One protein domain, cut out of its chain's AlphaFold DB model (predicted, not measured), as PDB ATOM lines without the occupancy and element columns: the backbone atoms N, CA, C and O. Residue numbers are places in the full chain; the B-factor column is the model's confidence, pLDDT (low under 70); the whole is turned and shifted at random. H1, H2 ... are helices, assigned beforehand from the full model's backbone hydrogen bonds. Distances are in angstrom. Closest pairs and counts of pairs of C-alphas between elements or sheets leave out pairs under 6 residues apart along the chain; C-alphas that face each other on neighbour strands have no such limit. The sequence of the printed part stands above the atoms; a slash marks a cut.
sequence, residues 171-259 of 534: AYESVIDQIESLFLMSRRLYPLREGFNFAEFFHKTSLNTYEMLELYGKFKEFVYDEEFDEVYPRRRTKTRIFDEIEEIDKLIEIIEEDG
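This is residues 171 to 259 of the 534 residues of the protein "AAA domain-containing protein, putative AbiEii toxin, Type IV TA system" of Methanobrevibacter millerae (UniProt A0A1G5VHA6). H1 and the longest helix, H5, run side by side in opposite ways, and H3 slants across them to complete a loose three-helix bundle. H2 sits off one side, and short H4 lies between H3 and H5 at one end. The 89 printed residues hold five named helices, H1 to H5, and no named strand: all helix, compact, radius of gyration of the C-alphas 13.5 A, spans 42 by 27 by 18 A.

H1, residues 171 to 186, touches H5, residues 235 to 257, at a shallow tilt of 15 degrees; the closest C-alphas, Val 175 and Ile 248, are 6.8 A apart. H3, residues 209 to 224, touches H1 with residues 209 to 216 alone, at a steep tilt of 41 degrees, the same way; the closest C-alphas, Ile 176 and Met 212, are 6.9 A apart. H3 and H5 are close but not clearly touching. H2, residues 198 to 203, is near H1; H4, residues 228 to 231, touches no helix. Every O i to N i+4 pair is within hydrogen-bond range in H1, H2, H3 and H5; H4 is too short for one.

H1 begins at C-alpha 171 (116.383, 133.089, 138.186) and spans 22.8 A, H3 22.7 A; H5 spans 33.3 A to C-alpha 257 (108.112, 141.916, 141.437).

The printed part has no cut. The link from H1 to H2 is long. The model's pLDDT is under 70 at residues 187 to 207 and 226 to 237.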
ATOM      1  N   ALA A 171     117.720 133.260 138.750       87.19
ATOM      2  CA  ALA A 171     116.383 133.089 138.186       87.19
ATOM      3  C   ALA A 171     116.324 133.558 136.721       87.19
ATOM      4  O   ALA A 171     115.820 132.828 135.869       87.19
ATOM      5  N   TYR A 172     116.905 134.721 136.404       87.56
ATOM      6  CA  TYR A 172     117.016 135.199 135.025       87.56
ATOM      7  C   TYR A 172     117.871 134.279 134.154       87.56
ATOM      8  O   TYR A 172     117.500 134.048 133.010       87.56
ATOM      9  N   GLU A 173     118.976 133.724 134.661       84.06
ATOM     10  CA  GLU A 173     119.767 132.724 133.925       84.06
ATOM     11  C   GLU A 173     118.895 131.524 133.517       84.06
ATOM     12  O   GLU A 173     118.936 131.102 132.365       84.06
ATOM     13  N   SER A 174     118.026 131.040 134.410       84.31
ATOM     14  CA  SER A 174     117.088 129.961 134.073       84.31
ATOM     15  C   SER A 174     116.023 130.372 133.051       84.31
ATOM     16  O   SER A 174     115.582 129.524 132.277       84.31
ATOM     17  N   VAL A 175     115.576 131.631 133.055       89.06
ATOM     18  CA  VAL A 175     114.640 132.154 132.044       89.06
ATOM     19  C   VAL A 175     115.336 132.301 130.692       89.06
ATOM     20  O   VAL A 175     114.749 131.984 129.662       89.06
ATOM     21  N   ILE A 176     116.603 132.715 130.679       85.75
ATOM     22  CA  ILE A 176     117.410 132.799 129.459       85.75
ATOM     23  C   ILE A 176     117.546 131.422 128.810       85.75
ATOM     24  O   ILE A 176     117.310 131.316 127.611       85.75
ATOM     25  N   ASP A 177     117.822 130.368 129.584       83.12
ATOM     26  CA  ASP A 177     117.879 128.995 129.059       83.12
ATOM     27  C   ASP A 177     116.552 128.590 128.364       83.12
ATOM     28  O   ASP A 177     116.551 127.916 127.329       83.12
ATOM     29  N   GLN A 178     115.403 129.042 128.890       86.69
ATOM     30  CA  GLN A 178     114.087 128.819 128.269       86.69
ATOM     31  C   GLN A 178     113.896 129.650 126.995       86.69
ATOM     32  O   GLN A 178     113.420 129.124 125.989       86.69
ATOM     33  N   ILE A 179     114.314 130.919 127.002       86.88
ATOM     34  CA  ILE A 179     114.300 131.792 125.819       86.88
ATOM     35  C   ILE A 179     115.165 131.189 124.701       86.88
ATOM     36  O   ILE A 179     114.744 131.145 123.545       86.88
ATOM     37  N   GLU A 180     116.346 130.666 125.024       82.69
ATOM     38  CA  GLU A 180     117.211 129.988 124.057       82.69
ATOM     39  C   GLU A 180     116.542 128.733 123.479       82.69
ATOM     40  O   GLU A 180     116.557 128.525 122.262       82.69
ATOM     41  N   SER A 181     115.898 127.921 124.322       84.12
ATOM     42  CA  SER A 181     115.110 126.762 123.878       84.12
ATOM     43  C   SER A 181     113.960 127.174 122.947       84.12
ATOM     44  O   SER A 181     113.773 126.566 121.883       84.12
ATOM     45  N   LEU A 182     113.246 128.253 123.285       84.50
ATOM     46  CA  LEU A 182     112.190 128.848 122.463       84.50
ATOM     47  C   LEU A 182     112.732 129.294 121.095       84.50
ATOM     48  O   LEU A 182     112.139 128.998 120.053       84.50
ATOM     49  N   PHE A 183     113.898 129.939 121.065       79.56
ATOM     50  CA  PHE A 183     114.562 130.332 119.821       79.56
ATOM     51  C   PHE A 183     115.012 129.121 118.991       79.56
ATOM     52  O   PHE A 183     114.888 129.104 117.763       79.56
ATOM     53  N   LEU A 184     115.496 128.058 119.633       77.75
ATOM     54  CA  LEU A 184     115.889 126.828 118.944       77.75
ATOM     55  C   LEU A 184     114.686 126.099 118.330       77.75
ATOM     56  O   LEU A 184     114.787 125.611 117.198       77.75
ATOM     57  N   MET A 185     113.542 126.041 119.019       76.56
ATOM     58  CA  MET A 185     112.325 125.441 118.454       76.56
ATOM     59  C   MET A 185     111.720 126.299 117.337       76.56
ATOM     60  O   MET A 185     111.172 125.753 116.373       76.56
ATOM     61  N   SER A 186     111.865 127.623 117.429       74.56
ATOM     62  CA  SER A 186     111.395 128.574 116.423       74.56
ATOM     63  C   SER A 186     112.349 128.691 115.224       74.56
ATOM     64  O   SER A 186     111.949 129.184 114.174       74.56
ATOM     65  N   ARG A 187     113.553 128.097 115.279       69.56
ATOM     66  CA  ARG A 187     114.527 128.033 114.165       69.56
ATOM     67  C   ARG A 187     113.976 127.439 112.863       69.56
ATOM     68  O   ARG A 187     114.605 127.554 111.822       69.56
ATOM     69  N   ARG A 188     112.832 126.748 112.883       61.47
ATOM     70  CA  ARG A 188     112.166 126.252 111.661       61.47
ATOM     71  C   ARG A 188     111.286 127.299 110.963       61.47
ATOM     72  O   ARG A 188     110.821 127.018 109.864       61.47
ATOM     73  N   LEU A 189     111.096 128.482 111.550       59.62
ATOM     74  CA  LEU A 189     110.397 129.646 110.978       59.62
ATOM     75  C   LEU A 189     111.261 130.424 109.951       59.62
ATOM     76  O   LEU A 189     111.034 131.599 109.708       59.62
ATOM     77  N   TYR A 190     112.301 129.791 109.398       54.72
ATOM     78  CA  TYR A 190     113.495 130.448 108.845       54.72
ATOM     79  C   TYR A 190     113.457 130.725 107.331       54.72
ATOM     80  O   TYR A 190     114.457 130.539 106.639       54.72
ATOM     81  N   PRO A 191     112.332 131.155 106.754       52.44
ATOM     82  CA  PRO A 191     112.496 132.357 105.925       52.44
ATOM     83  C   PRO A 191     111.268 133.281 105.967       52.44
ATOM     84  O   PRO A 191     110.165 132.770 106.120       52.44
ATOM     85  N   LEU A 192     111.458 134.600 105.745       47.69
ATOM     86  CA  LEU A 192     110.643 135.452 104.831       47.69
ATOM     87  C   LEU A 192     110.526 136.965 105.154       47.69
ATOM     88  O   LEU A 192     109.790 137.642 104.444       47.69
ATOM     89  N   ARG A 193     111.263 137.565 106.103       48.66
ATOM     90  CA  ARG A 193     111.350 139.047 106.161       48.66
ATOM     91  C   ARG A 193     112.787 139.551 106.044       48.66
ATOM     92  O   ARG A 193     113.636 139.249 106.881       48.66
ATOM     93  N   GLU A 194     113.046 140.349 105.007       48.09
ATOM     94  CA  GLU A 194     114.182 141.271 104.995       48.09
ATOM     95  C   GLU A 194     114.043 142.201 106.210       48.09
ATOM     96  O   GLU A 194     113.046 142.903 106.344       48.09
ATOM     97  N   GLY A 195     115.012 142.163 107.129       51.97
ATOM     98  CA  GLY A 195     115.053 143.054 108.295       51.97
ATOM     99  C   GLY A 195     115.264 142.371 109.647       51.97
ATOM    100  O   GLY A 195     115.704 143.037 110.579       51.97
ATOM    101  N   PHE A 196     115.038 141.056 109.765       53.38
ATOM    102  CA  PHE A 196     115.267 140.322 111.016       53.38
ATOM    103  C   PHE A 196     116.300 139.205 110.820       53.38
ATOM    104  O   PHE A 196     115.987 138.079 110.430       53.38
ATOM    105  N   ASN A 197     117.576 139.533 111.035       56.47
ATOM    106  CA  ASN A 197     118.680 138.606 110.808       56.47
ATOM    107  C   ASN A 197     118.895 137.677 112.014       56.47
ATOM    108  O   ASN A 197     119.759 137.923 112.849       56.47
ATOM    109  N   PHE A 198     118.164 136.562 112.084       56.81
ATOM    110  CA  PHE A 198     118.390 135.534 113.111       56.81
ATOM    111  C   PHE A 198     119.790 134.892 113.061       56.81
ATOM    112  O   PHE A 198     120.213 134.297 114.048       56.81
ATOM    113  N   ALA A 199     120.560 135.026 111.972       52.28
ATOM    114  CA  ALA A 199     121.950 134.567 111.974       52.28
ATOM    115  C   ALA A 199     122.803 135.372 112.978       52.28
ATOM    116  O   ALA A 199     123.649 134.790 113.650       52.28
ATOM    117  N   GLU A 200     122.532 136.667 113.187       52.97
ATOM    118  CA  GLU A 200     123.148 137.443 114.279       52.97
ATOM    119  C   GLU A 200     122.790 136.889 115.671       52.97
ATOM    120  O   GLU A 200     123.623 136.944 116.577       52.97
ATOM    121  N   PHE A 201     121.595 136.303 115.837       55.28
ATOM    122  CA  PHE A 201     121.096 135.768 117.114       55.28
ATOM    123  C   PHE A 201     121.884 134.530 117.550       55.28
ATOM    124  O   PHE A 201     122.212 134.392 118.723       55.28
ATOM    125  N   PHE A 202     122.224 133.644 116.607       52.12
ATOM    126  CA  PHE A 202     122.981 132.418 116.892       52.12
ATOM    127  C   PHE A 202     124.507 132.615 116.845       52.12
ATOM    128  O   PHE A 202     125.249 131.760 117.329       52.12
ATOM    129  N   HIS A 203     124.990 133.721 116.264       50.38
ATOM    130  CA  HIS A 203     126.420 134.038 116.187       50.38
ATOM    131  C   HIS A 203     126.936 134.912 117.344       50.38
ATOM    132  O   HIS A 203     128.146 134.906 117.595       50.38
ATOM    133  N   LYS A 204     126.072 135.616 118.095       51.88
ATOM    134  CA  LYS A 204     126.478 136.308 119.331       51.88
ATOM    135  C   LYS A 204     126.646 135.304 120.472       51.88
ATOM    136  O   LYS A 204     125.754 135.061 121.268       51.88
ATOM    137  N   THR A 205     127.842 134.740 120.566       46.78
ATOM    138  CA  THR A 205     128.245 133.715 121.545       46.78
ATOM    139  C   THR A 205     128.348 134.205 123.002       46.78
ATOM    140  O   THR A 205     128.932 133.516 123.836       46.78
ATOM    141  N   SER A 206     127.800 135.377 123.343       59.19
ATOM    142  CA  SER A 206     127.960 135.984 124.673       59.19
ATOM    143  C   SER A 206     126.983 137.138 124.945       59.19
ATOM    144  O   SER A 206     127.411 138.205 125.392       59.19
ATOM    145  N   LEU A 207     125.698 136.982 124.621       66.62
ATOM    146  CA  LEU A 207     124.704 137.985 125.014       66.62
ATOM    147  C   LEU A 207     124.566 138.016 126.540       66.62
ATOM    148  O   LEU A 207     124.490 136.971 127.187       66.62
ATOM    149  N   ASN A 208     124.554 139.213 127.122       76.81
ATOM    150  CA  ASN A 208     124.245 139.362 128.543       76.81
ATOM    151  C   ASN A 208     122.723 139.316 128.787       76.81
ATOM    152  O   ASN A 208     121.927 139.407 127.853       76.81
ATOM    153  N   THR A 209     122.312 139.204 130.055       80.56
ATOM    154  CA  THR A 209     120.896 139.096 130.453       80.56
ATOM    155  C   THR A 209     120.008 140.180 129.849       80.56
ATOM    156  O   THR A 209     118.929 139.874 129.353       80.56
ATOM    157  N   TYR A 210     120.455 141.436 129.857       83.88
ATOM    158  CA  TYR A 210     119.668 142.549 129.328       83.88
ATOM    159  C   TYR A 210     119.480 142.432 127.815       83.88
ATOM    160  O   TYR A 210     118.367 142.577 127.316       83.88
ATOM    161  N   GLU A 211     120.552 142.111 127.089       82.12
ATOM    162  CA  GLU A 211     120.485 141.948 125.637       82.12
ATOM    163  C   GLU A 211     119.588 140.767 125.242       82.12
ATOM    164  O   GLU A 211     118.845 140.877 124.270       82.12
ATOM    165  N   MET A 212     119.608 139.664 126.003       82.94
ATOM    166  CA  MET A 212     118.706 138.525 125.786       82.94
ATOM    167  C   MET A 212     117.236 138.895 125.999       82.94
ATOM    168  O   MET A 212     116.385 138.488 125.210       82.94
ATOM    169  N   LEU A 213     116.926 139.689 127.027       86.19
ATOM    170  CA  LEU A 213     115.560 140.149 127.291       86.19
ATOM    171  C   LEU A 213     115.066 141.131 126.219       86.19
ATOM    172  O   LEU A 213     113.934 141.012 125.754       86.19
ATOM    173  N   GLU A 214     115.915 142.058 125.762       85.06
ATOM    174  CA  GLU A 214     115.585 142.957 124.644       85.06
ATOM    175  C   GLU A 214     115.289 142.158 123.363       85.06
ATOM    176  O   GLU A 214     114.340 142.437 122.626       85.06
ATOM    177  N   LEU A 215     116.096 141.129 123.114       79.88
ATOM    178  CA  LEU A 215     115.951 140.238 121.972       79.88
ATOM    179  C   LEU A 215     114.647 139.438 122.024       79.88
ATOM    180  O   LEU A 215     113.945 139.325 121.018       79.88
ATOM    181  N   TYR A 216     114.316 138.918 123.203       85.94
ATOM    182  CA  TYR A 216     113.053 138.243 123.468       85.94
ATOM    183  C   TYR A 216     111.854 139.169 123.233       85.94
ATOM    184  O   TYR A 216     110.906 138.760 122.565       85.94
ATOM    185  N   GLY A 217     111.928 140.434 123.662       86.50
ATOM    186  CA  GLY A 217     110.895 141.436 123.379       86.50
ATOM    187  C   GLY A 217     110.636 141.619 121.878       86.50
ATOM    188  O   GLY A 217     109.493 141.540 121.434       86.50
ATOM    189  N   LYS A 218     111.696 141.750 121.071       82.62
ATOM    190  CA  LYS A 218     111.582 141.846 119.601       82.62
ATOM    191  C   LYS A 218     110.996 140.580 118.971       82.62
ATOM    192  O   LYS A 218     110.212 140.659 118.029       82.62
ATOM    193  N   PHE A 219     111.378 139.405 119.475       80.94
ATOM    194  CA  PHE A 219     110.808 138.136 119.019       80.94
ATOM    195  C   PHE A 219     109.311 138.049 119.322       80.94
ATOM    196  O   PHE A 219     108.532 137.638 118.466       80.94
ATOM    197  N   LYS A 220     108.912 138.469 120.524       85.69
ATOM    198  CA  LYS A 220     107.518 138.521 120.947       85.69
ATOM    199  C   LYS A 220     106.699 139.407 120.008       85.69
ATOM    200  O   LYS A 220     105.709 138.933 119.464       85.69
ATOM    201  N   GLU A 221     107.146 140.635 119.740       83.31
ATOM    202  CA  GLU A 221     106.484 141.544 118.787       83.31
ATOM    203  C   GLU A 221     106.277 140.898 117.409       83.31
ATOM    204  O   GLU A 221     105.184 140.974 116.858       83.31
ATOM    205  N   PHE A 222     107.285 140.191 116.890       77.62
ATOM    206  CA  PHE A 222     107.179 139.462 115.623       77.62
ATOM    207  C   PHE A 222     106.144 138.325 115.657       77.62
ATOM    208  O   PHE A 222     105.439 138.107 114.676       77.62
ATOM    209  N   VAL A 223     106.045 137.585 116.765       77.69
ATOM    210  CA  VAL A 223     105.085 136.475 116.907       77.69
ATOM    211  C   VAL A 223     103.638 136.974 117.007       77.69
ATOM    212  O   VAL A 223     102.731 136.281 116.546       77.69
ATOM    213  N   TYR A 224     103.414 138.155 117.591       78.81
ATOM    214  CA  TYR A 224     102.088 138.778 117.707       78.81
ATOM    215  C   TYR A 224     101.698 139.659 116.499       78.81
ATOM    216  O   TYR A 224     100.571 140.153 116.478       78.81
ATOM    217  N   ASP A 225     102.579 139.855 115.510       76.12
ATOM    218  CA  ASP A 225     102.266 140.563 114.256       76.12
ATOM    219  C   ASP A 225     101.194 139.781 113.460       76.12
ATOM    220  O   ASP A 225     101.269 138.556 113.336       76.12
ATOM    221  N   GLU A 226     100.184 140.472 112.916       60.78
ATOM    222  CA  GLU A 226      99.067 139.858 112.175       60.78
ATOM    223  C   GLU A 226      99.554 139.070 110.943       60.78
ATOM    224  O   GLU A 226      98.953 138.060 110.568       60.78
ATOM    225  N   GLU A 227     100.693 139.459 110.357       60.50
ATOM    226  CA  GLU A 227     101.326 138.756 109.229       60.50
ATOM    227  C   GLU A 227     101.918 137.384 109.609       60.50
ATOM    228  O   GLU A 227     102.180 136.553 108.731       60.50
ATOM    229  N   PHE A 228     102.100 137.089 110.902       63.75
ATOM    230  CA  PHE A 228     102.599 135.787 111.363       63.75
ATOM    231  C   PHE A 228     101.685 134.631 110.914       63.75
ATOM    232  O   PHE A 228     102.154 133.519 110.638       63.75
ATOM    233  N   ASP A 229     100.383 134.903 110.775       57.84
ATOM    234  CA  ASP A 229      99.384 133.929 110.330       57.84
ATOM    235  C   ASP A 229      99.480 133.563 108.849       57.84
ATOM    236  O   ASP A 229      99.123 132.439 108.476       57.84
ATOM    237  N   GLU A 230     100.020 134.449 108.013       58.03
ATOM    238  CA  GLU A 230     100.229 134.173 106.590       58.03
ATOM    239  C   GLU A 230     101.460 133.286 106.357       58.03
ATOM    240  O   GLU A 230     101.471 132.440 105.458       58.03
ATOM    241  N   VAL A 231     102.484 133.424 107.204       58.59
ATOM    242  CA  VAL A 231     103.767 132.717 107.071       58.59
ATOM    243  C   VAL A 231     103.730 131.320 107.707       58.59
ATOM    244  O   VAL A 231     104.472 130.428 107.280       58.59
ATOM    245  N   TYR A 232     102.863 131.077 108.705       62.44
ATOM    246  CA  TYR A 232     102.920 129.846 109.502       62.44
ATOM    247  C   TYR A 232     101.594 129.068 109.667       62.44
ATOM    248  O   TYR A 232     100.942 129.103 110.711       62.44
ATOM    249  N   PRO A 233     101.232 128.202 108.700       55.56
ATOM    250  CA  PRO A 233      99.954 127.478 108.709       55.56
ATOM    251  C   PRO A 233      99.862 126.301 109.708       55.56
ATOM    252  O   PRO A 233      98.802 125.682 109.855       55.56
ATOM    253  N   ARG A 234     100.944 125.931 110.419       62.22
ATOM    254  CA  ARG A 234     100.929 124.803 111.380       62.22
ATOM    255  C   ARG A 234     100.407 125.231 112.757       62.22
ATOM    256  O   ARG A 234     101.184 125.525 113.663       62.22
ATOM    257  N   ARG A 235      99.085 125.113 112.948       62.97
ATOM    258  CA  ARG A 235      98.370 125.464 114.197       62.97
ATOM    259  C   ARG A 235      99.027 124.960 115.494       62.97
ATOM    260  O   ARG A 235      99.099 125.713 116.450       62.97
ATOM    261  N   ARG A 236      99.541 123.721 115.545       65.75
ATOM    262  CA  ARG A 236     100.092 123.141 116.794       65.75
ATOM    263  C   ARG A 236     101.397 123.781 117.271       65.75
ATOM    264  O   ARG A 236     101.573 123.960 118.468       65.75
ATOM    265  N   THR A 237     102.327 124.076 116.363       68.81
ATOM    266  CA  THR A 237     103.609 124.691 116.743       68.81
ATOM    267  C   THR A 237     103.417 126.169 117.071       68.81
ATOM    268  O   THR A 237     104.074 126.655 117.981       68.81
ATOM    269  N   LYS A 238     102.453 126.834 116.413       73.00
ATOM    270  CA  LYS A 238     101.990 128.175 116.783       73.00
ATOM    271  C   LYS A 238     101.518 128.207 118.239       73.00
ATOM    272  O   LYS A 238     102.115 128.918 119.031       73.00
ATOM    273  N   THR A 239     100.518 127.395 118.600       79.62
ATOM    274  CA  THR A 239      99.979 127.352 119.973       79.62
ATOM    275  C   THR A 239     101.080 127.139 121.007       79.62
ATOM    276  O   THR A 239     101.177 127.916 121.940       79.62
ATOM    277  N   ARG A 240     101.993 126.192 120.760       83.06
ATOM    278  CA  ARG A 240     103.109 125.939 121.675       83.06
ATOM    279  C   ARG A 240     104.034 127.149 121.865       83.06
ATOM    280  O   ARG A 240     104.489 127.368 122.971       83.06
ATOM    281  N   ILE A 241     104.332 127.918 120.813       83.12
ATOM    282  CA  ILE A 241     105.163 129.131 120.936       83.12
ATOM    283  C   ILE A 241     104.451 130.186 121.791       83.12
ATOM    284  O   ILE A 241     105.095 130.797 122.633       83.12
ATOM    285  N   PHE A 242     103.142 130.380 121.595       86.06
ATOM    286  CA  PHE A 242     102.358 131.301 122.426       86.06
ATOM    287  C   PHE A 242     102.321 130.854 123.889       86.06
ATOM    288  O   PHE A 242     102.562 131.679 124.762       86.06
ATOM    289  N   ASP A 243     102.093 129.562 124.142       88.19
ATOM    290  CA  ASP A 243     102.082 129.004 125.498       88.19
ATOM    291  C   ASP A 243     103.432 129.247 126.206       88.19
ATOM    292  O   ASP A 243     103.462 129.748 127.327       88.19
ATOM    293  N   GLU A 244     104.556 128.973 125.530       89.50
ATOM    294  CA  GLU A 244     105.908 129.179 126.080       89.50
ATOM    295  C   GLU A 244     106.211 130.676 126.304       89.50
ATOM    296  O   GLU A 244     106.846 131.039 127.292       89.50
ATOM    297  N   ILE A 245     105.736 131.570 125.425       90.44
ATOM    298  CA  ILE A 245     105.858 133.026 125.619       90.44
ATOM    299  C   ILE A 245     105.080 133.473 126.860       90.44
ATOM    300  O   ILE A 245     105.642 134.181 127.692       90.44
ATOM    301  N   GLU A 246     103.826 133.041 127.018       92.06
ATOM    302  CA  GLU A 246     103.022 133.381 128.196       92.06
ATOM    303  C   GLU A 246     103.637 132.852 129.497       92.06
ATOM    304  O   GLU A 246     103.532 133.500 130.539       92.06
ATOM    305  N   GLU A 247     104.249 131.666 129.468       92.88
ATOM    306  CA  GLU A 247     104.973 131.113 130.616       92.88
ATOM    307  C   GLU A 247     106.212 131.947 130.959       92.88
ATOM    308  O   GLU A 247     106.388 132.319 132.122       92.88
ATOM    309  N   ILE A 248     107.030 132.302 129.963       92.94
ATOM    310  CA  ILE A 248     108.222 133.141 130.158       92.94
ATOM    311  C   ILE A 248     107.842 134.525 130.698       92.94
ATOM    312  O   ILE A 248     108.465 134.985 131.655       92.94
ATOM    313  N   ASP A 249     106.808 135.171 130.150       93.12
ATOM    314  CA  ASP A 249     106.330 136.476 130.623       93.12
ATOM    315  C   ASP A 249     105.929 136.432 132.104       93.12
ATOM    316  O   ASP A 249     106.347 137.288 132.886       93.12
ATOM    317  N   LYS A 250     105.171 135.402 132.510       93.06
ATOM    318  CA  LYS A 250     104.779 135.199 133.916       93.06
ATOM    319  C   LYS A 250     106.002 135.040 134.818       93.06
ATOM    320  O   LYS A 250     106.011 135.552 135.934       93.06
ATOM    321  N   LEU A 251     107.034 134.328 134.362       92.50
ATOM    322  CA  LEU A 251     108.269 134.160 135.131       92.50
ATOM    323  C   LEU A 251     109.042 135.476 135.253       92.50
ATOM    324  O   LEU A 251     109.523 135.780 136.342       92.50
ATOM    325  N   ILE A 252     109.140 136.261 134.176       91.19
ATOM    326  CA  ILE A 252     109.785 137.581 134.197       91.19
ATOM    327  C   ILE A 252     109.065 138.503 135.184       91.19
ATOM    328  O   ILE A 252     109.728 139.086 136.039       91.19
ATOM    329  N   GLU A 253     107.732 138.563 135.138       89.88
ATOM    330  CA  GLU A 253     106.920 139.364 136.064       89.88
ATOM    331  C   GLU A 253     107.182 138.969 137.528       89.88
ATOM    332  O   GLU A 253     107.473 139.826 138.361       89.88
ATOM    333  N   ILE A 254     107.192 137.665 137.835       89.25
ATOM    334  CA  ILE A 254     107.500 137.154 139.182       89.25
ATOM    335  C   ILE A 254     108.915 137.553 139.637       89.25
ATOM    336  O   ILE A 254     109.125 137.850 140.817       89.25
ATOM    337  N   ILE A 255     109.905 137.527 138.737       88.88
ATOM    338  CA  ILE A 255     111.293 137.893 139.064       88.88
ATOM    339  C   ILE A 255     111.421 139.403 139.312       88.88
ATOM    340  O   ILE A 255     112.142 139.802 140.235       88.88
ATOM    341  N   GLU A 256     110.733 140.221 138.512       86.12
ATOM    342  CA  GLU A 256     110.721 141.685 138.612       86.12
ATOM    343  C   GLU A 256     110.002 142.184 139.869       86.12
ATOM    344  O   GLU A 256     110.492 143.110 140.520       86.12
ATOM    345  N   GLU A 257     108.878 141.562 140.234       84.44
ATOM    346  CA  GLU A 257     108.112 141.916 141.437       84.44
ATOM    347  C   GLU A 257     108.882 141.565 142.729       84.44
ATOM    348  O   GLU A 257     108.771 142.271 143.736       84.44
ATOM    349  N   ASP A 258     109.721 140.517 142.680       78.50
ATOM    350  CA  ASP A 258     110.429 139.914 143.822       78.50
ATOM    351  C   ASP A 258     109.458 139.578 144.987       78.50
ATOM    352  O   ASP A 258     108.233 139.581 144.870       78.50
ATOM    353  N   GLY A 259     109.975 139.189 146.151       82.00
ATOM    354  CA  GLY A 259     109.151 138.953 147.335       82.00
ATOM    355  C   GLY A 259     108.591 137.531 147.428       82.00
ATOM    356  O   GLY A 259     109.314 136.555 147.223       82.00
TER     357      GLY A 259